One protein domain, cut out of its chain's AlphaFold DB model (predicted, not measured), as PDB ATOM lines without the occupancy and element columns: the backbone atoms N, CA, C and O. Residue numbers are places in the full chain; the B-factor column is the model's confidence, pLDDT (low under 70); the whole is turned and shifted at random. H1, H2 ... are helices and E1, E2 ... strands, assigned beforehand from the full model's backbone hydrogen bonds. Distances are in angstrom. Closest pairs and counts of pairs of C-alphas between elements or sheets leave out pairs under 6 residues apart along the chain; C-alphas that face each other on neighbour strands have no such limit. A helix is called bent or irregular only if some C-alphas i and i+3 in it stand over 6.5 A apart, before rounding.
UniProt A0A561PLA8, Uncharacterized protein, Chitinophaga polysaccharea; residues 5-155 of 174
ATOM      1  N   ALA A   5      93.175 -96.165  74.389       80.88
ATOM      2  CA  ALA A   5      93.202 -96.443  75.823       80.88
ATOM      3  C   ALA A   5      93.165 -95.147  76.656       80.88
ATOM      4  O   ALA A   5      92.381 -95.044  77.597       80.88
ATOM      5  N   GLU A   6      93.948 -94.141  76.265       81.12
ATOM      6  CA  GLU A   6      93.994 -92.803  76.861       81.12
ATOM      7  C   GLU A   6      92.688 -92.045  76.600       81.12
ATOM      8  O   GLU A   6      92.205 -91.329  77.471       81.12
ATOM      9  N   LEU A   7      92.052 -92.243  75.437       81.44
ATOM     10  CA  LEU A   7      90.707 -91.728  75.173       81.44
ATOM     11  C   LEU A   7      89.690 -92.296  76.172       81.44
ATOM     12  O   LEU A   7      88.931 -91.538  76.776       81.44
ATOM     13  N   LYS A   8      89.679 -93.619  76.363       82.94
ATOM     14  CA  LYS A   8      88.765 -94.290  77.291       82.94
ATOM     15  C   LYS A   8      88.955 -93.795  78.723       82.94
ATOM     16  O   LYS A   8      87.968 -93.456  79.377       82.94
ATOM     17  N   THR A   9      90.193 -93.751  79.214       86.12
ATOM     18  CA  THR A   9      90.484 -93.287  80.580       86.12
ATOM     19  C   THR A   9      90.096 -91.824  80.757       86.12
ATOM     20  O   THR A   9      89.408 -91.502  81.722       86.12
ATOM     21  N   THR A  10      90.418 -90.968  79.784       85.38
ATOM     22  CA  THR A  10      90.058 -89.544  79.801       85.38
ATOM     23  C   THR A  10      88.540 -89.344  79.823       85.38
ATOM     24  O   THR A  10      88.031 -88.570  80.630       85.38
ATOM     25  N   LEU A  11      87.781 -90.069  78.991       83.81
ATOM     26  CA  LEU A  11      86.315 -89.987  78.967       83.81
ATOM     27  C   LEU A  11      85.680 -90.451  80.287       83.81
ATOM     28  O   LEU A  11      84.701 -89.855  80.740       83.81
ATOM     29  N   LEU A  12      86.229 -91.495  80.914       86.25
ATOM     30  CA  LEU A  12      85.769 -91.974  82.220       86.25
ATOM     31  C   LEU A  12      86.114 -90.994  83.347       86.25
ATOM     32  O   LEU A  12      85.276 -90.738  84.209       86.25
ATOM     33  N   GLU A  13      87.302 -90.393  83.322       88.00
ATOM     34  CA  GLU A  13      87.696 -89.382  84.303       88.00
ATOM     35  C   GLU A  13      86.811 -88.132  84.201       88.00
ATOM     36  O   GLU A  13      86.292 -87.634  85.204       88.00
ATOM     37  N   ILE A  14      86.569 -87.654  82.979       85.19
ATOM     38  CA  ILE A  14      85.656 -86.540  82.709       85.19
ATOM     39  C   ILE A  14      84.236 -86.888  83.180       85.19
ATOM     40  O   ILE A  14      83.550 -86.036  83.745       85.19
ATOM     41  N   HIS A  15      83.794 -88.134  83.001       87.25
ATOM     42  CA  HIS A  15      82.501 -88.591  83.502       87.25
ATOM     43  C   HIS A  15      82.407 -88.565  85.037       87.25
ATOM     44  O   HIS A  15      81.393 -88.117  85.575       87.25
ATOM     45  N   GLU A  16      83.446 -88.994  85.755       86.88
ATOM     46  CA  GLU A  16      83.469 -88.902  87.220       86.88
ATOM     47  C   GLU A  16      83.454 -87.441  87.695       86.88
ATOM     48  O   GLU A  16      82.723 -87.096  88.630       86.88
ATOM     49  N   ARG A  17      84.164 -86.539  87.001       86.00
ATOM     50  CA  ARG A  17      84.074 -85.091  87.266       86.00
ATOM     51  C   ARG A  17      82.654 -84.556  87.030       86.00
ATOM     52  O   ARG A  17      82.137 -83.844  87.889       86.00
ATOM     53  N   ASP A  18      81.998 -84.945  85.936       83.50
ATOM     54  CA  ASP A  18      80.607 -84.575  85.610       83.50
ATOM     55  C   ASP A  18      79.613 -85.044  86.686       83.50
ATOM     56  O   ASP A  18      78.708 -84.313  87.102       83.50
ATOM     57  N   LYS A  19      79.799 -86.267  87.187       85.19
ATOM     58  CA  LYS A  19      79.000 -86.826  88.279       85.19
ATOM     59  C   LYS A  19      79.209 -86.042  89.571       85.19
ATOM     60  O   LYS A  19      78.227 -85.681  90.218       85.19
ATOM     61  N   LYS A  20      80.460 -85.715  89.916       87.94
ATOM     62  CA  LYS A  20      80.777 -84.879  91.082       87.94
ATOM     63  C   LYS A  20      80.127 -83.499  90.967       87.94
ATOM     64  O   LYS A  20      79.475 -83.072  91.911       87.94
ATOM     65  N   GLN A  21      80.218 -82.849  89.806       85.31
ATOM     66  CA  GLN A  21      79.557 -81.563  89.552       85.31
ATOM     67  C   GLN A  21      78.033 -81.659  89.662       85.31
ATOM     68  O   GLN A  21      77.408 -80.775  90.238       85.31
ATOM     69  N   THR A  22      77.430 -82.741  89.165       85.31
ATOM     70  CA  THR A  22      75.980 -82.975  89.278       85.31
ATOM     71  C   THR A  22      75.557 -83.131  90.745       85.31
ATOM     72  O   THR A  22      74.535 -82.580  91.146       85.31
ATOM     73  N   ILE A  23      76.357 -83.819  91.568       87.81
ATOM     74  CA  ILE A  23      76.126 -83.936  93.018       87.81
ATOM     75  C   ILE A  23      76.301 -82.580  93.711       87.81
ATOM     76  O   ILE A  23      75.484 -82.210  94.547       87.81
ATOM     77  N   THR A  24      77.333 -81.810  93.360       87.56
ATOM     78  CA  THR A  24      77.517 -80.460  93.907       87.56
ATOM     79  C   THR A  24      76.337 -79.559  93.550       87.56
ATOM     80  O   THR A  24      75.805 -78.898  94.432       87.56
ATOM     81  N   ALA A  25      75.871 -79.588  92.298       84.00
ATOM     82  CA  ALA A  25      74.712 -78.820  91.854       84.00
ATOM     83  C   ALA A  25      73.429 -79.217  92.603       84.00
ATOM     84  O   ALA A  25      72.689 -78.330  93.021       84.00
ATOM     85  N   LEU A  26      73.205 -80.518  92.833       88.38
ATOM     86  CA  LEU A  26      72.114 -81.026  93.673       88.38
ATOM     87  C   LEU A  26      72.179 -80.418  95.080       88.38
ATOM     88  O   LEU A  26      71.198 -79.844  95.539       88.38
ATOM     89  N   ILE A  27      73.332 -80.512  95.750       89.06
ATOM     90  CA  ILE A  27      73.508 -79.997  97.116       89.06
ATOM     91  C   ILE A  27      73.281 -78.484  97.152       89.06
ATOM     92  O   ILE A  27      72.561 -77.989  98.012       89.06
ATOM     93  N   THR A  28      73.865 -77.737  96.213       88.50
ATOM     94  CA  THR A  28      73.691 -76.282  96.140       88.50
ATOM     95  C   THR A  28      72.230 -75.898  95.916       88.50
ATOM     96  O   THR A  28      71.736 -74.981  96.570       88.50
ATOM     97  N   ALA A  29      71.529 -76.599  95.022       86.94
ATOM     98  CA  ALA A  29      70.117 -76.354  94.757       86.94
ATOM     99  C   ALA A  29      69.241 -76.683  95.972       86.94
ATOM    100  O   ALA A  29      68.345 -75.906  96.289       86.94
ATOM    101  N   GLU A  30      69.538 -77.772  96.680       88.62
ATOM    102  CA  GLU A  30      68.820 -78.171  97.890       88.62
ATOM    103  C   GLU A  30      69.018 -77.160  99.022       88.62
ATOM    104  O   GLU A  30      68.052 -76.699  99.623       88.62
ATOM    105  N   VAL A  31      70.260 -76.730  99.270       90.81
ATOM    106  CA  VAL A  31      70.557 -75.692 100.270       90.81
ATOM    107  C   VAL A  31      69.797 -74.406  99.947       90.81
ATOM    108  O   VAL A  31      69.195 -73.804 100.834       90.81
ATOM    109  N   PHE A  32      69.768 -73.997  98.676       89.00
ATOM    110  CA  PHE A  32      69.019 -72.815  98.261       89.00
ATOM    111  C   PHE A  32      67.503 -72.996  98.437       89.00
ATOM    112  O   PHE A  32      66.832 -72.087  98.924       89.00
ATOM    113  N   ALA A  33      66.964 -74.170  98.104       88.00
ATOM    114  CA  ALA A  33      65.555 -74.499  98.301       88.00
ATOM    115  C   ALA A  33      65.158 -74.441  99.784       88.00
ATOM    116  O   ALA A  33      64.132 -73.850 100.115       88.00
ATOM    117  N   VAL A  34      65.997 -74.973 100.679       90.44
ATOM    118  CA  VAL A  34      65.793 -74.915 102.136       90.44
ATOM    119  C   VAL A  34      65.861 -73.479 102.657       90.44
ATOM    120  O   VAL A  34      65.037 -73.094 103.486       90.44
ATOM    121  N   LEU A  35      66.784 -72.651 102.157       90.69
ATOM    122  CA  LEU A  35      66.856 -71.233 102.527       90.69
ATOM    123  C   LEU A  35      65.597 -70.468 102.102       90.69
ATOM    124  O   LEU A  35      65.037 -69.717 102.898       90.69
ATOM    125  N   VAL A  36      65.122 -70.684 100.872       88.31
ATOM    126  CA  VAL A  36      63.882 -70.072 100.370       88.31
ATOM    127  C   VAL A  36      62.673 -70.567 101.166       88.31
ATOM    128  O   VAL A  36      61.836 -69.759 101.563       88.31
ATOM    129  N   PHE A  37      62.605 -71.869 101.456       89.06
ATOM    130  CA  PHE A  37      61.581 -72.460 102.314       89.06
ATOM    131  C   PHE A  37      61.565 -71.807 103.700       89.06
ATOM    132  O   PHE A  37      60.505 -71.409 104.173       89.06
ATOM    133  N   GLY A  38      62.735 -71.644 104.325       88.44
ATOM    134  CA  GLY A  38      62.874 -71.002 105.629       88.44
ATOM    135  C   GLY A  38      62.469 -69.528 105.609       88.44
ATOM    136  O   GLY A  38      61.779 -69.081 106.517       88.44
ATOM    137  N   LEU A  39      62.829 -68.785 104.559       89.25
ATOM    138  CA  LEU A  39      62.500 -67.363 104.420       89.25
ATOM    139  C   LEU A  39      60.994 -67.148 104.212       89.25
ATOM    140  O   LEU A  39      60.389 -66.317 104.890       89.25
ATOM    141  N   ILE A  40      60.375 -67.928 103.319       86.50
ATOM    142  CA  ILE A  40      58.925 -67.889 103.086       86.50
ATOM    143  C   ILE A  40      58.179 -68.370 104.333       86.50
ATOM    144  O   ILE A  40      57.235 -67.720 104.770       86.50
ATOM    145  N   GLY A  41      58.628 -69.474 104.935       85.94
ATOM    146  CA  GLY A  41      58.064 -70.012 106.168       85.94
ATOM    147  C   GLY A  41      58.107 -68.986 107.295       85.94
ATOM    148  O   GLY A  41      57.068 -68.686 107.874       85.94
ATOM    149  N   TYR A  42      59.268 -68.379 107.552       86.31
ATOM    150  CA  TYR A  42      59.412 -67.314 108.544       86.31
ATOM    151  C   TYR A  42      58.441 -66.165 108.274       86.31
ATOM    152  O   TYR A  42      57.705 -65.797 109.176       86.31
ATOM    153  N   SER A  43      58.363 -65.666 107.034       83.62
ATOM    154  CA  SER A  43      57.438 -64.584 106.674       83.62
ATOM    155  C   SER A  43      55.964 -64.937 106.905       83.62
ATOM    156  O   SER A  43      55.183 -64.053 107.247       83.62
ATOM    157  N   ILE A  44      55.574 -66.198 106.694       83.00
ATOM    158  CA  ILE A  44      54.208 -66.682 106.933       83.00
ATOM    159  C   ILE A  44      53.936 -66.804 108.438       83.00
ATOM    160  O   ILE A  44      52.886 -66.372 108.898       83.00
ATOM    161  N   PHE A  45      54.875 -67.360 109.211       78.62
ATOM    162  CA  PHE A  45      54.712 -67.572 110.655       78.62
ATOM    163  C   PHE A  45      54.885 -66.293 111.489       78.62
ATOM    164  O   PHE A  45      54.287 -66.184 112.556       78.62
ATOM    165  N   SER A  46      55.692 -65.332 111.031       82.00
ATOM    166  CA  SER A  46      55.866 -64.023 111.675       82.00
ATOM    167  C   SER A  46      54.779 -63.025 111.279       82.00
ATOM    168  O   SER A  46      54.598 -62.012 111.951       82.00
ATOM    169  N   GLY A  47      54.092 -63.270 110.159       69.69
ATOM    170  CA  GLY A  47      52.959 -62.475 109.713       69.69
ATOM    171  C   GLY A  47      51.718 -62.797 110.541       69.69
ATOM    172  O   GLY A  47      51.323 -63.951 110.661       69.69
ATOM    173  N   SER A  48      51.060 -61.774 111.080       57.00
ATOM    174  CA  SER A  48      49.829 -61.865 111.883       57.00
ATOM    175  C   SER A  48      48.584 -62.298 111.081       57.00
ATOM    176  O   SER A  48      47.467 -61.902 111.406       57.00
ATOM    177  N   SER A  49      48.750 -63.041 109.987       59.25
ATOM    178  CA  SER A  49      47.666 -63.482 109.112       59.25
ATOM    179  C   SER A  49      47.130 -64.829 109.589       59.25
ATOM    180  O   SER A  49      47.719 -65.879 109.336       59.25
ATOM    181  N   THR A  50      45.990 -64.787 110.272       60.38
ATOM    182  CA  THR A  50      45.303 -65.919 110.910       60.38
ATOM    183  C   THR A  50      44.801 -67.002 109.950       60.38
ATOM    184  O   THR A  50      44.398 -68.067 110.407       60.38
ATOM    185  N   GLU A  51      44.858 -66.794 108.632       72.38
ATOM    186  CA  GLU A  51      44.364 -67.761 107.647       72.38
ATOM    187  C   GLU A  51      45.301 -67.864 106.442       72.38
ATOM    188  O   GLU A  51      45.044 -67.327 105.368       72.38
ATOM    189  N   THR A  52      46.414 -68.586 106.599       77.81
ATOM    190  CA  THR A  52      47.188 -69.015 105.426       77.81
ATOM    191  C   THR A  52      46.470 -70.209 104.785       77.81
ATOM    192  O   THR A  52      46.266 -71.221 105.464       77.81
ATOM    193  N   PRO A  53      46.082 -70.155 103.496       83.69
ATOM    194  CA  PRO A  53      45.425 -71.276 102.835       83.69
ATOM    195  C   PRO A  53      46.259 -72.560 102.930       83.69
ATOM    196  O   PRO A  53      47.441 -72.568 102.582       83.69
ATOM    197  N   LYS A  54      45.631 -73.677 103.330       83.50
ATOM    198  CA  LYS A  54      46.299 -74.991 103.474       83.50
ATOM    199  C   LYS A  54      47.062 -75.418 102.212       83.50
ATOM    200  O   LYS A  54      48.110 -76.045 102.309       83.50
ATOM    201  N   ALA A  55      46.568 -75.033 101.033       84.25
ATOM    202  CA  ALA A  55      47.229 -75.287  99.755       84.25
ATOM    203  C   ALA A  55      48.647 -74.687  99.682       84.25
ATOM    204  O   ALA A  55      49.557 -75.344  99.185       84.25
ATOM    205  N   ILE A  56      48.856 -73.481 100.222       83.81
ATOM    206  CA  ILE A  56      50.168 -72.817 100.232       83.81
ATOM    207  C   ILE A  56      51.141 -73.577 101.135       83.81
ATOM    208  O   ILE A  56      52.290 -73.781 100.754       83.81
ATOM    209  N   LEU A  57      50.674 -74.065 102.289       82.88
ATOM    210  CA  LEU A  57      51.492 -74.871 103.201       82.88
ATOM    211  C   LEU A  57      51.932 -76.194 102.561       82.88
ATOM    212  O   LEU A  57      53.091 -76.579 102.701       82.88
ATOM    213  N   TYR A  58      51.050 -76.865 101.813       85.62
ATOM    214  CA  TYR A  58      51.425 -78.078 101.079       85.62
ATOM    215  C   TYR A  58      52.433 -77.790  99.964       85.62
ATOM    216  O   TYR A  58      53.419 -78.509  99.845       85.62
ATOM    217  N   ILE A  59      52.233 -76.725  99.180       85.75
ATOM    218  CA  ILE A  59      53.192 -76.323  98.138       85.75
ATOM    219  C   ILE A  59      54.561 -76.029  98.754       85.75
ATOM    220  O   ILE A  59      55.578 -76.487  98.238       85.75
ATOM    221  N   LEU A  60      54.584 -75.306  99.875       85.69
ATOM    222  CA  LEU A  60      55.807 -74.985 100.594       85.69
ATOM    223  C   LEU A  60      56.507 -76.267 101.078       85.69
ATOM    224  O   LEU A  60      57.704 -76.418 100.862       85.69
ATOM    225  N   LEU A  61      55.765 -77.227 101.639       85.38
ATOM    226  CA  LEU A  61      56.304 -78.515 102.092       85.38
ATOM    227  C   LEU A  61      56.921 -79.346 100.953       85.38
ATOM    228  O   LEU A  61      57.948 -79.992 101.150       85.38
ATOM    229  N   PHE A  62      56.317 -79.330  99.762       87.94
ATOM    230  CA  PHE A  62      56.814 -80.079  98.603       87.94
ATOM    231  C   PHE A  62      57.920 -79.361  97.822       87.94
ATOM    232  O   PHE A  62      58.520 -79.972  96.936       87.94
ATOM    233  N   LEU A  63      58.227 -78.101  98.138       86.38
ATOM    234  CA  LEU A  63      59.215 -77.301  97.412       86.38
ATOM    235  C   LEU A  63      60.619 -77.942  97.405       86.38
ATOM    236  O   LEU A  63      61.158 -78.098  96.308       86.38
ATOM    237  N   PRO A  64      61.200 -78.386  98.540       84.25
ATOM    238  CA  PRO A  64      62.519 -79.031  98.532       84.25
ATOM    239  C   PRO A  64      62.498 -80.343  97.736       84.25
ATOM    240  O   PRO A  64      63.336 -80.587  96.871       84.25
ATOM    241  N   VAL A  65      61.444 -81.146  97.922       86.69
ATOM    242  CA  VAL A  65      61.273 -82.432  97.226       86.69
ATOM    243  C   VAL A  65      61.192 -82.251  95.708       86.69
ATOM    244  O   VAL A  65      61.791 -83.022  94.958       86.69
ATOM    245  N   GLY A  66      60.489 -81.218  95.236       85.25
ATOM    246  CA  GLY A  66      60.360 -80.918  93.811       85.25
ATOM    247  C   GLY A  66      61.691 -80.561  93.146       85.25
ATOM    248  O   GLY A  66      61.920 -80.928  91.992       85.25
ATOM    249  N   VAL A  67      62.597 -79.904  93.878       85.25
ATOM    250  CA  VAL A  67      63.921 -79.511  93.372       85.25
ATOM    251  C   VAL A  67      64.832 -80.726  93.165       85.25
ATOM    252  O   VAL A  67      65.631 -80.717  92.232       85.25
ATOM    253  N   LEU A  68      64.671 -81.801  93.943       85.19
ATOM    254  CA  LEU A  68      65.492 -83.017  93.836       85.19
ATOM    255  C   LEU A  68      65.249 -83.818  92.544       85.19
ATOM    256  O   LEU A  68      66.183 -84.409  91.993       85.19
ATOM    257  N   ILE A  69      64.009 -83.839  92.043       87.25
ATOM    258  CA  ILE A  69      63.574 -84.670  90.903       87.25
ATOM    259  C   ILE A  69      64.494 -84.546  89.669       87.25
ATOM    260  O   ILE A  69      65.000 -85.578  89.210       87.25
ATOM    261  N   PRO A  70      64.760 -83.346  89.108       86.06
ATOM    262  CA  PRO A  70      65.592 -83.213  87.908       86.06
ATOM    263  C   PRO A  70      67.018 -83.749  88.098       86.06
ATOM    264  O   PRO A  70      67.566 -84.386  87.195       86.06
ATOM    265  N   TYR A  71      67.615 -83.560  89.276       85.06
ATOM    266  CA  TYR A  71      68.971 -84.030  89.557       85.06
ATOM    267  C   TYR A  71      69.036 -85.547  89.735       85.06
ATOM    268  O   TYR A  71      69.985 -86.178  89.267       85.06
ATOM    269  N   ILE A  72      68.016 -86.158  90.343       85.12
ATOM    270  CA  ILE A  72      67.908 -87.619  90.428       85.12
ATOM    271  C   ILE A  72      67.840 -88.216  89.017       85.12
ATOM    272  O   ILE A  72      68.568 -89.161  88.708       85.12
ATOM    273  N   VAL A  73      67.032 -87.628  88.127       87.81
ATOM    274  CA  VAL A  73      66.959 -88.048  86.720       87.81
ATOM    275  C   VAL A  73      68.326 -87.917  86.036       87.81
ATOM    276  O   VAL A  73      68.760 -88.852  85.356       87.81
ATOM    277  N   MET A  74      69.046 -86.810  86.250       83.50
ATOM    278  CA  MET A  74      70.406 -86.634  85.724       83.50
ATOM    279  C   MET A  74      71.385 -87.694  86.247       83.50
ATOM    280  O   MET A  74      72.178 -88.221  85.465       83.50
ATOM    281  N   LEU A  75      71.314 -88.059  87.530       85.31
ATOM    282  CA  LEU A  75      72.158 -89.097  88.128       85.31
ATOM    283  C   LEU A  75      71.853 -90.493  87.569       85.31
ATOM    284  O   LEU A  75      72.775 -91.257  87.281       85.31
ATOM    285  N   ILE A  76      70.577 -90.826  87.353       87.31
ATOM    286  CA  ILE A  76      70.182 -92.091  86.712       87.31
ATOM    287  C   ILE A  76      70.729 -92.154  85.283       87.31
ATOM    288  O   ILE A  76      71.273 -93.179  84.869       87.31
ATOM    289  N   GLN A  77      70.632 -91.057  84.529       84.44
ATOM    290  CA  GLN A  77      71.215 -90.986  83.190       84.44
ATOM    291  C   GLN A  77      72.741 -91.094  83.224       84.44
ATOM    292  O   GLN A  77      73.314 -91.739  82.348       84.44
ATOM    293  N   ALA A  78      73.398 -90.497  84.223       83.62
ATOM    294  CA  ALA A  78      74.842 -90.586  84.407       83.62
ATOM    295  C   ALA A  78      75.293 -92.040  84.614       83.62
ATOM    296  O   ALA A  78      76.257 -92.454  83.978       83.62
ATOM    297  N   LYS A  79      74.551 -92.852  85.383       85.25
ATOM    298  CA  LYS A  79      74.882 -94.274  85.607       85.25
ATOM    299  C   LYS A  79      74.962 -95.113  84.327       85.25
ATOM    300  O   LYS A  79      75.757 -96.040  84.277       85.25
ATOM    301  N   LYS A  80      74.178 -94.787  83.296       84.81
ATOM    302  CA  LYS A  80      74.172 -95.515  82.009       84.81
ATOM    303  C   LYS A  80      75.251 -95.036  81.026       84.81
ATOM    304  O   LYS A  80      75.378 -95.585  79.936       84.81
ATOM    305  N   ARG A  81      75.996 -93.969  81.341       83.12
ATOM    306  CA  ARG A  81      77.000 -93.389  80.422       83.12
ATOM    307  C   ARG A  81      78.280 -94.215  80.279       83.12
ATOM    308  O   ARG A  81      78.739 -94.301  79.143       83.12
ATOM    309  N   PRO A  82      78.849 -94.834  81.331       86.25
ATOM    310  CA  PRO A  82      80.046 -95.662  81.188       86.25
ATOM    311  C   PRO A  82      79.867 -96.790  80.169       86.25
ATOM    312  O   PRO A  82      80.745 -97.013  79.343       86.25
ATOM    313  N   GLU A  83      78.696 -97.433  80.158       86.50
ATOM    314  CA  GLU A  83      78.343 -98.468  79.176       86.50
ATOM    315  C   GLU A  83      78.392 -97.924  77.742       86.50
ATOM    316  O   GLU A  83      79.003 -98.535  76.869       86.50
ATOM    317  N   LYS A  84      77.844 -96.725  77.510       85.50
ATOM    318  CA  LYS A  84      77.879 -96.059  76.197       85.50
ATOM    319  C   LYS A  84      79.282 -95.629  75.776       85.50
ATOM    320  O   LYS A  84      79.584 -95.659  74.588       85.50
ATOM    321  N   ILE A  85      80.129 -95.218  76.722       85.44
ATOM    322  CA  ILE A  85      81.538 -94.892  76.453       85.44
ATOM    323  C   ILE A  85      82.287 -96.160  76.032       85.44
ATOM    324  O   ILE A  85      83.022 -96.133  75.050       85.44
ATOM    325  N   MET A  86      82.076 -97.279  76.731       85.12
ATOM    326  CA  MET A  86      82.686 -98.556  76.355       85.12
ATOM    327  C   MET A  86      82.198 -99.038  74.990       85.12
ATOM    328  O   MET A  86      83.008 -99.454  74.171       85.12
ATOM    329  N   GLU A  87      80.898 -98.933  74.713       86.75
ATOM    330  CA  GLU A  87      80.344 -99.273  73.403       86.75
ATOM    331  C   GLU A  87      80.948 -98.408  72.287       86.75
ATOM    332  O   GLU A  87      81.321 -98.931  71.239       86.75
ATOM    333  N   PHE A  88      81.097 -97.104  72.529       85.50
ATOM    334  CA  PHE A  88      81.729 -96.175  71.596       85.50
ATOM    335  C   PHE A  88      83.182 -96.564  71.290       85.50
ATOM    336  O   PHE A  88      83.549 -96.690  70.123       85.50
ATOM    337  N   VAL A  89      83.994 -96.808  72.324       85.75
ATOM    338  CA  VAL A  89      85.400 -97.214  72.160       85.75
ATOM    339  C   VAL A  89      85.497 -98.552  71.425       85.75
ATOM    340  O   VAL A  89      86.263 -98.657  70.474       85.75
ATOM    341  N   ASN A  90      84.658 -99.533  71.769       86.25
ATOM    342  CA  ASN A  90      84.636-100.833  71.093       86.25
ATOM    343  C   ASN A  90      84.296-100.719  69.597       86.25
ATOM    344  O   ASN A  90      84.790-101.502  68.791       86.25
ATOM    345  N   ARG A  91      83.428 -99.778  69.203       83.06
ATOM    346  CA  ARG A  91      83.107 -99.541  67.784       83.06
ATOM    347  C   ARG A  91      84.251 -98.857  67.038       83.06
ATOM    348  O   ARG A  91      84.515 -99.211  65.893       83.06
ATOM    349  N   LEU A  92      84.970 -97.947  67.698       82.94
ATOM    350  CA  LEU A  92      86.192 -97.361  67.143       82.94
ATOM    351  C   LEU A  92      87.309 -98.401  66.982       82.94
ATOM    352  O   LEU A  92      87.974 -98.416  65.952       82.94
ATOM    353  N   GLU A  93      87.484 -99.307  67.948       82.81
ATOM    354  CA  GLU A  93      88.456-100.410  67.858       82.81
ATOM    355  C   GLU A  93      88.151-101.369  66.698       82.81
ATOM    356  O   GLU A  93      89.066-101.893  66.069       82.81
ATOM    357  N   LYS A  94      86.870-101.558  66.363       84.31
ATOM    358  CA  LYS A  94      86.435-102.332  65.187       84.31
ATOM    359  C   LYS A  94      86.672-101.614  63.852       84.31
ATOM    360  O   LYS A  94      86.395-102.195  62.806       84.31
ATOM    361  N   GLY A  95      87.165-100.376  63.876       75.94
ATOM    362  CA  GLY A  95      87.442 -99.584  62.680       75.94
ATOM    363  C   GLY A  95      86.205 -98.943  62.051       75.94
ATOM    364  O   GLY A  95      86.255 -98.561  60.882       75.94
ATOM    365  N   GLU A  96      85.088 -98.816  62.779       81.62
ATOM    366  CA  GLU A  96      83.930 -98.087  62.256       81.62
ATOM    367  C   GLU A  96      84.258 -96.590  62.112       81.62
ATOM    368  O   GLU A  96      84.743 -95.947  63.045       81.62
ATOM    369  N   SER A  97      83.969 -96.018  60.940       75.81
ATOM    370  CA  SER A  97      84.244 -94.608  60.665       75.81
ATOM    371  C   SER A  97      83.278 -93.678  61.402       75.81
ATOM    372  O   SER A  97      82.075 -93.938  61.526       75.81
ATOM    373  N   VAL A  98      83.801 -92.545  61.864       81.75
ATOM    374  CA  VAL A  98      82.995 -91.475  62.452       81.75
ATOM    375  C   VAL A  98      82.468 -90.571  61.342       81.75
ATOM    376  O   VAL A  98      83.238 -89.985  60.592       81.75
ATOM    377  N   ASN A  99      81.144 -90.454  61.247       78.31
ATOM    378  CA  ASN A  99      80.480 -89.721  60.167       78.31
ATOM    379  C   ASN A  99      80.200 -88.260  60.518       78.31
ATOM    380  O   ASN A  99      80.265 -87.399  59.647       78.31
ATOM    381  N   ASN A 100      79.835 -87.979  61.772       78.75
ATOM    382  CA  ASN A 100      79.627 -86.609  62.235       78.75
ATOM    383  C   ASN A 100      79.954 -86.470  63.725       78.75
ATOM    384  O   ASN A 100      79.727 -87.404  64.504       78.75
ATOM    385  N   VAL A 101      80.468 -85.296  64.093       81.88
ATOM    386  CA  VAL A 101      80.866 -84.907  65.445       81.88
ATOM    387  C   VAL A 101      80.340 -83.504  65.719       81.88
ATOM    388  O   VAL A 101      81.002 -82.503  65.436       81.88
ATOM    389  N   ASP A 102      79.166 -83.441  66.329       83.44
ATOM    390  CA  ASP A 102      78.578 -82.188  66.782       83.44
ATOM    391  C   ASP A 102      78.945 -81.964  68.252       83.44
ATOM    392  O   ASP A 102      78.936 -82.894  69.055       83.44
ATOM    393  N   THR A 103      79.285 -80.737  68.632       83.50
ATOM    394  CA  THR A 103      79.652 -80.393  70.014       83.50
ATOM    395  C   THR A 103      78.711 -79.335  70.558       83.50
ATOM    396  O   THR A 103      78.450 -78.347  69.875       83.50
ATOM    397  N   TYR A 104      78.219 -79.514  71.781       83.31
ATOM    398  CA  TYR A 104      77.371 -78.531  72.454       83.31
ATOM    399  C   TYR A 104      77.680 -78.452  73.945       83.31
ATOM    400  O   TYR A 104      78.117 -79.422  74.567       83.31
ATOM    401  N   THR A 105      77.406 -77.288  74.521       82.94
ATOM    402  CA  THR A 105      77.554 -77.028  75.951       82.94
ATOM    403  C   THR A 105      76.202 -77.181  76.638       82.94
ATOM    404  O   THR A 105      75.215 -76.563  76.242       82.94
ATOM    405  N   ASP A 106      76.161 -77.998  77.681       81.56
ATOM    406  CA  ASP A 106      74.990 -78.249  78.515       81.56
ATOM    407  C   ASP A 106      75.313 -77.784  79.942       81.56
ATOM    408  O   ASP A 106      76.387 -78.076  80.474       81.56
ATOM    409  N   TYR A 107      74.409 -77.024  80.556       80.69
ATOM    410  CA  TYR A 107      74.625 -76.431  81.877       80.69
ATOM    411  C   TYR A 107      73.800 -77.184  82.910       80.69
ATOM    412  O   TYR A 107      72.580 -77.279  82.788       80.69
ATOM    413  N   LYS A 108      74.455 -77.692  83.957       78.38
ATOM    414  CA  LYS A 108      73.781 -78.514  84.978       78.38
ATOM    415  C   LYS A 108      72.816 -77.724  85.839       78.38
ATOM    416  O   LYS A 108      71.813 -78.270  86.287       78.38
ATOM    417  N   LEU A 109      73.124 -76.451  86.065       75.50
ATOM    418  CA  LEU A 109      72.281 -75.558  86.832       75.50
ATOM    419  C   LEU A 109      72.029 -74.295  86.017       75.50
ATOM    420  O   LEU A 109      72.939 -73.515  85.734       75.50
ATOM    421  N   THR A 110      70.769 -74.105  85.640       78.25
ATOM    422  CA  THR A 110      70.300 -72.875  85.007       78.25
ATOM    423  C   THR A 110      69.284 -72.241  85.937       78.25
ATOM    424  O   THR A 110      68.207 -72.793  86.142       78.25
ATOM    425  N   LEU A 111      69.630 -71.087  86.499       74.06
ATOM    426  CA  LEU A 111      68.730 -70.290  87.322       74.06
ATOM    427  C   LEU A 111      68.142 -69.181  86.443       74.06
ATOM    428  O   LEU A 111      68.852 -68.224  86.105       74.06
ATOM    429  N   PRO A 112      66.872 -69.298  86.018       72.69
ATOM    430  CA  PRO A 112      66.207 -68.232  85.292       72.69
ATOM    431  C   PRO A 112      65.811 -67.128  86.280       72.69
ATOM    432  O   PRO A 112      64.696 -67.123  86.796       72.69
ATOM    433  N   LEU A 113      66.709 -66.177  86.555       73.75
ATOM    434  CA  LEU A 113      66.294 -64.932  87.201       73.75
ATOM    435  C   LEU A 113      65.612 -64.054  86.151       73.75
ATOM    436  O   LEU A 113      65.961 -64.080  84.970       73.75
ATOM    437  N   ARG A 114      64.641 -63.248  86.592       73.88
ATOM    438  CA  ARG A 114      63.793 -62.405  85.729       73.88
ATOM    439  C   ARG A 114      64.581 -61.527  84.744       73.88
ATOM    440  O   ARG A 114      64.062 -61.212  83.682       73.88
ATOM    441  N   ILE A 115      65.814 -61.148  85.090       78.19
ATOM    442  CA  ILE A 115      66.678 -60.258  84.295       78.19
ATOM    443  C   ILE A 115      67.931 -60.987  83.779       78.19
ATOM    444  O   ILE A 115      68.411 -60.693  82.690       78.19
ATOM    445  N   ILE A 116      68.463 -61.957  84.533       79.12
ATOM    446  CA  ILE A 116      69.745 -62.608  84.231       79.12
ATOM    447  C   ILE A 116      69.570 -64.126  84.297       79.12
ATOM    448  O   ILE A 116      69.090 -64.672  85.285       79.12
ATOM    449  N   ARG A 117      70.005 -64.844  83.259       76.31
ATOM    450  CA  ARG A 117      70.079 -66.310  83.298       76.31
ATOM    451  C   ARG A 117      71.457 -66.715  83.790       76.31
ATOM    452  O   ARG A 117      72.409 -66.719  83.013       76.31
ATOM    453  N   ILE A 118      71.559 -67.049  85.072       78.62
ATOM    454  CA  ILE A 118      72.806 -67.556  85.639       78.62
ATOM    455  C   ILE A 118      72.938 -69.022  85.226       78.62
ATOM    456  O   ILE A 118      72.065 -69.844  85.516       78.62
ATOM    457  N   ARG A 119      74.019 -69.336  84.512       81.94
ATOM    458  CA  ARG A 119      74.343 -70.686  84.053       81.94
ATOM    459  C   ARG A 119      75.599 -71.155  84.771       81.94
ATOM    460  O   ARG A 119      76.651 -70.540  84.629       81.94
ATOM    461  N   LEU A 120      75.478 -72.219  85.552       75.56
ATOM    462  CA  LEU A 120      76.549 -72.755  86.386       75.56
ATOM    463  C   LEU A 120      76.875 -74.183  85.957       75.56
ATOM    464  O   LEU A 120      76.002 -74.922  85.495       75.56
ATOM    465  N   PHE A 121      78.144 -74.552  86.137       78.75
ATOM    466  CA  PHE A 121      78.698 -75.855  85.762       78.75
ATOM    467  C   PHE A 121      78.496 -76.167  84.265       78.75
ATOM    468  O   PHE A 121      77.699 -77.047  83.920       78.75
ATOM    469  N   PRO A 122      79.167 -75.416  83.365       81.81
ATOM    470  CA  PRO A 122      79.189 -75.762  81.951       81.81
ATOM    471  C   PRO A 122      79.861 -77.120  81.767       81.81
ATOM    472  O   PRO A 122      80.935 -77.367  82.314       81.81
ATOM    473  N   MET A 123      79.237 -77.978  80.969       80.88
ATOM    474  CA  MET A 123      79.808 -79.251  80.567       80.88
ATOM    475  C   MET A 123      79.645 -79.424  79.065       80.88
ATOM    476  O   MET A 123      78.545 -79.266  78.531       80.88
ATOM    477  N   GLU A 124      80.728 -79.757  78.375       83.19
ATOM    478  CA  GLU A 124      80.676 -79.981  76.938       83.19
ATOM    479  C   GLU A 124      80.356 -81.436  76.618       83.19
ATOM    480  O   GLU A 124      80.725 -82.373  77.329       83.19
ATOM    481  N   TYR A 125      79.620 -81.620  75.532       83.94
ATOM    482  CA  TYR A 125      79.212 -82.917  75.040       83.94
ATOM    483  C   TYR A 125      79.517 -83.015  73.557       83.94
ATOM    484  O   TYR A 125      79.160 -82.123  72.791       83.94
ATOM    485  N   ALA A 126      80.110 -84.134  73.149       83.88
ATOM    486  CA  ALA A 126      80.125 -84.539  71.754       83.88
ATOM    487  C   ALA A 126      78.949 -85.473  71.471       83.88
ATOM    488  O   ALA A 126      78.728 -86.464  72.171       83.88
ATOM    489  N   HIS A 127      78.208 -85.151  70.421       84.38
ATOM    490  CA  HIS A 127      77.309 -86.043  69.718       84.38
ATOM    491  C   HIS A 127      78.054 -86.640  68.541       84.38
ATOM    492  O   HIS A 127      78.332 -85.965  67.553       84.38
ATOM    493  N   VAL A 128      78.377 -87.921  68.666       83.81
ATOM    494  CA  VAL A 128      79.099 -88.650  67.629       83.81
ATOM    495  C   VAL A 128      78.175 -89.661  66.974       83.81
ATOM    496  O   VAL A 128      77.493 -90.430  67.659       83.81
ATOM    497  N   ARG A 129      78.168 -89.666  65.639       82.69
ATOM    498  CA  ARG A 129      77.530 -90.708  64.834       82.69
ATOM    499  C   ARG A 129      78.609 -91.604  64.236       82.69
ATOM    500  O   ARG A 129      79.456 -91.124  63.484       82.69
ATOM    501  N   ILE A 130      78.554 -92.894  64.557       79.75
ATOM    502  CA  ILE A 130      79.474 -93.906  64.029       79.75
ATOM    503  C   ILE A 130      78.761 -94.731  62.949       79.75
ATOM    504  O   ILE A 130      77.654 -95.233  63.175       79.75
ATOM    505  N   GLY A 131      79.409 -94.877  61.789       74.69
ATOM    506  CA  GLY A 131      78.962 -95.711  60.677       74.69
ATOM    507  C   GLY A 131      77.568 -95.351  60.152       74.69
ATOM    508  O   GLY A 131      77.051 -94.249  60.354       74.69
ATOM    509  N   GLN A 132      76.905 -96.302  59.492       67.88
ATOM    510  CA  GLN A 132      75.526 -96.123  59.008       67.88
ATOM    511  C   GLN A 132      74.465 -96.223  60.121       67.88
ATOM    512  O   GLN A 132      73.262 -96.216  59.854       67.88
ATOM    513  N   SER A 133      74.886 -96.319  61.385       66.50
ATOM    514  CA  SER A 133      73.958 -96.421  62.501       66.50
ATOM    515  C   SER A 133      73.242 -95.090  62.742       66.50
ATOM    516  O   SER A 133      73.850 -94.021  62.772       66.50
ATOM    517  N   ARG A 134      71.930 -95.155  63.002       66.25
ATOM    518  CA  ARG A 134      71.143 -94.008  63.496       66.25
ATOM    519  C   ARG A 134      71.396 -93.707  64.980       66.25
ATOM    520  O   ARG A 134      70.797 -92.780  65.519       66.25
ATOM    521  N   SER A 135      72.230 -94.499  65.657       69.94
ATOM    522  CA  SER A 135      72.545 -94.305  67.074       69.94
ATOM    523  C   SER A 135      73.512 -93.134  67.274       69.94
ATOM    524  O   SER A 135      74.527 -93.017  66.590       69.94
ATOM    525  N   PHE A 136      73.170 -92.254  68.215       78.19
ATOM    526  CA  PHE A 136      73.994 -91.114  68.608       78.19
ATOM    527  C   PHE A 136      74.648 -91.395  69.957       78.19
ATOM    528  O   PHE A 136      73.967 -91.709  70.939       78.19
ATOM    529  N   PHE A 137      75.964 -91.225  70.022       81.00
ATOM    530  CA  PHE A 137      76.715 -91.310  71.266       81.00
ATOM    531  C   PHE A 137      76.861 -89.908  71.856       81.00
ATOM    532  O   PHE A 137      77.467 -89.038  71.240       81.00
ATOM    533  N   LYS A 138      76.276 -89.681  73.042       82.94
ATOM    534  CA  LYS A 138      76.484 -88.464  73.846       82.94
ATOM    535  C   LYS A 138      77.643 -88.720  74.805       82.94
ATOM    536  O   LYS A 138      77.457 -89.411  75.807       82.94
ATOM    537  N   LEU A 139      78.809 -88.169  74.492       83.81
ATOM    538  CA  LEU A 139      80.037 -88.332  75.265       83.81
ATOM    539  C   LEU A 139      80.366 -87.029  75.995       83.81
ATOM    540  O   LEU A 139      80.340 -85.974  75.358       83.81
ATOM    541  N   PRO A 140      80.646 -87.065  77.307       81.19
ATOM    542  CA  PRO A 140      81.101 -85.885  78.023       81.19
ATOM    543  C   PRO A 140      82.544 -85.558  77.620       81.19
ATOM    544  O   PRO A 140      83.399 -86.442  77.589       81.19
ATOM    545  N   LEU A 141      82.814 -84.289  77.334       81.38
ATOM    546  CA  LEU A 141      84.141 -83.777  77.005       81.38
ATOM    547  C   LEU A 141      84.465 -82.563  77.878       81.38
ATOM    548  O   LEU A 141      83.587 -81.799  78.272       81.38
ATOM    549  N   SER A 142      85.750 -82.397  78.177       76.50
ATOM    550  CA  SER A 142      86.276 -81.125  78.674       76.50
ATOM    551  C   SER A 142      86.483 -80.194  77.483       76.50
ATOM    552  O   SER A 142      86.911 -80.674  76.433       76.50
ATOM    553  N   ALA A 143      86.252 -78.889  77.656       73.81
ATOM    554  CA  ALA A 143      86.474 -77.874  76.620       73.81
ATOM    555  C   ALA A 143      87.885 -77.964  76.007       73.81
ATOM    556  O   ALA A 143      88.074 -77.863  74.796       73.81
ATOM    557  N   GLU A 144      88.876 -78.264  76.845       75.88
ATOM    558  CA  GLU A 144      90.282 -78.438  76.460       75.88
ATOM    559  C   GLU A 144      90.512 -79.681  75.584       75.88
ATOM    560  O   GLU A 144      91.389 -79.702  74.724       75.88
ATOM    561  N   ASN A 145      89.690 -80.718  75.766       79.00
ATOM    562  CA  ASN A 145      89.846 -82.012  75.105       79.00
ATOM    563  C   ASN A 145      89.009 -82.145  73.830       79.00
ATOM    564  O   ASN A 145      89.098 -83.166  73.153       79.00
ATOM    565  N   VAL A 146      88.229 -81.127  73.454       77.94
ATOM    566  CA  VAL A 146      87.377 -81.174  72.256       77.94
ATOM    567  C   VAL A 146      88.197 -81.256  70.977       77.94
ATOM    568  O   VAL A 146      87.890 -82.073  70.109       77.94
ATOM    569  N   GLN A 147      89.236 -80.428  70.843       77.94
ATOM    570  CA  GLN A 147      90.086 -80.439  69.651       77.94
ATOM    571  C   GLN A 147      90.916 -81.729  69.545       77.94
ATOM    572  O   GLN A 147      90.851 -82.361  68.489       77.94
ATOM    573  N   PRO A 148      91.608 -82.200  70.608       78.12
ATOM    574  CA  PRO A 148      92.281 -83.501  70.592       78.12
ATOM    575  C   PRO A 148      91.337 -84.666  70.284       78.12
ATOM    576  O   PRO A 148      91.688 -85.561  69.520       78.12
ATOM    577  N   PHE A 149      90.118 -84.640  70.834       81.81
ATOM    578  CA  PHE A 149      89.100 -85.647  70.555       81.81
ATOM    579  C   PHE A 149      88.704 -85.654  69.076       81.81
ATOM    580  O   PHE A 149      88.725 -86.714  68.453       81.81
ATOM    581  N   LYS A 150      88.407 -84.483  68.495       80.25
ATOM    582  CA  LYS A 150      88.091 -84.343  67.063       80.25
ATOM    583  C   LYS A 150      89.241 -84.809  66.176       80.25
ATOM    584  O   LYS A 150      88.996 -85.521  65.210       80.25
ATOM    585  N   ALA A 151      90.477 -84.459  66.524       79.50
ATOM    586  CA  ALA A 151      91.653 -84.894  65.785       79.50
ATOM    587  C   ALA A 151      91.777 -86.427  65.785       79.50
ATOM    588  O   ALA A 151      91.919 -87.024  64.724       79.50
ATOM    589  N   LEU A 152      91.633 -87.071  66.947       79.06
ATOM    590  CA  LEU A 152      91.792 -88.519  67.090       79.06
ATOM    591  C   LEU A 152      90.699 -89.314  66.360       79.06
ATOM    592  O   LEU A 152      90.999 -90.312  65.716       79.06
ATOM    593  N   ILE A 153      89.443 -88.868  66.411       78.06
ATOM    594  CA  ILE A 153      88.329 -89.557  65.730       78.06
ATOM    595  C   ILE A 153      88.250 -89.265  64.226       78.06
ATOM    596  O   ILE A 153      87.595 -90.007  63.500       78.06
ATOM    597  N   SER A 154      88.879 -88.180  63.763       74.19
ATOM    598  CA  SER A 154      88.992 -87.851  62.335       74.19
ATOM    599  C   SER A 154      90.103 -88.620  61.622       74.19
ATOM    600  O   SER A 154      90.145 -88.624  60.392       74.19
ATOM    601  N   GLN A 155      91.000 -89.267  62.373       68.25
ATOM    602  CA  GLN A 155      92.028 -90.101  61.774       68.25
ATOM    603  C   GLN A 155      91.356 -91.325  61.141       68.25
ATOM    604  O   GLN A 155      90.607 -92.031  61.825       68.25
TER     605      GLN A 155
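What this domain is: This is residues 5 to 155 of the 174 residues of an uncharacterized protein of Chitinophaga polysaccharea (UniProt A0A561PLA8). The domain is a long rod made by a helical hairpin: H1 runs along most of its length, and a second helical line, the bent helix H2 followed by H3, folds back beside it. Over part of this hairpin, toward the end with the first printed residue, packs a strongly twisted sheet of three strands with two long, bent ones, E1 and E2; the last helix, H4, packs on that sheet. The turn between H1 and H2, residues 45 to 51, sticks out at the far end of the rod, and residues 112 to 117, at the turn between E1 and E2, stick out as well. The printed part has 151 residues with four named helices and three named strands in the order H1, H2, H3, E1, E2, E3, H4; the class is mixed, helices and strands, and the sheet's order is E1, E2, E3, antiparallel throughout. The whole is loose, with a radius of gyration of the C-alphas of 21.2 A and spans of 72 by 26 by 25 A.

Where its parts are: H1 covers residues 5 to 46 and measures 61.1 A, from C-alpha 5 at (93.202, -96.443, 75.823) to C-alpha 46 at (55.866, -64.023, 111.675). H2, residues 54 to 79, was assigned as one helix by its hydrogen bonds, but it is bent: C-alphas 61 and 64 are 7.2 A apart. Its arms are H2a, residues 54 to 61, 10.7 A, and H2b, residues 64 to 79, 23.5 A, at a steep tilt of 40 degrees. H2b is irregular, with C-alphas 67 and 70 6.8 A apart, and has a kink of 28 degrees near residue 71. H3 covers residues 81 to 93, 18.4 A. E1, residues 98 to 112, measures 36.7 A and bends by 63 degrees at residue 109; E2, residues 117 to 130, measures 34.9 A and bends by 74 degrees at residue 120. E3 covers residues 136 to 141, 15.1 A. H4, residues 143 to 154, 17.6 A, ends at C-alpha 154 at (88.992, -87.851, 62.335); it is irregular, with C-alphas 144 and 147 7.1 A apart.

How they stand to each other: H1 and H2b touch, opposite ways at a shallow tilt of 6 degrees; their closest C-alphas, those of Ala 33 and Pro 64, are 5.5 A apart. H2a is close to H1 but not clearly touching, at 6.5 A between the C-alphas of Phe 37 and Leu 60. H1 touches H3 with residues 8 to 15 alone, closest at the C-alphas of Lys 8 and Val 89, 6.8 A. H1 is on the sheet at a height of 9.3 A and runs along the strands, at 14 degrees to E1 on the local plane; the C-alphas of His 15 and Pro 140 in E3 are its closest to the sheet, 6.3 A apart. H3 is on the sheet at a height of 9.2 A and runs across the strands, at 74 degrees to E3 on the local plane, with the C-alphas of Ile 85 and Leu 139 6.8 A apart. E1, E2 and E3 form a meander, each strand the antiparallel neighbour of the one before, in two hairpins. N 104 and O 125 of E1 and E2 are within hydrogen-bond range at 3.0 A, as are N 126 and O 139 of E2 and E3 at 2.9 A. H4 is on the sheet at a height of 8.6 A, over E2 and along it at 9 degrees on the local plane; the C-alphas of Glu 124 and Ala 143 are 6.2 A apart. H2b and H4 are apart. Every O i to N i+4 pair is within hydrogen-bond range in H1, H2a and H3, against 9 of 12 in H2b and 6 of 8 in H4.

The domain as a whole: The two C-alphas farthest apart, those of Ser 48 and Gly 95, are 72.5 A apart, while the first and last printed C-alphas are 15.5 A apart. The printed part has no cut and no long link. The mean pLDDT of the printed part is 82.0; residues 47 to 50, 132 to 135 and 155 are under 70.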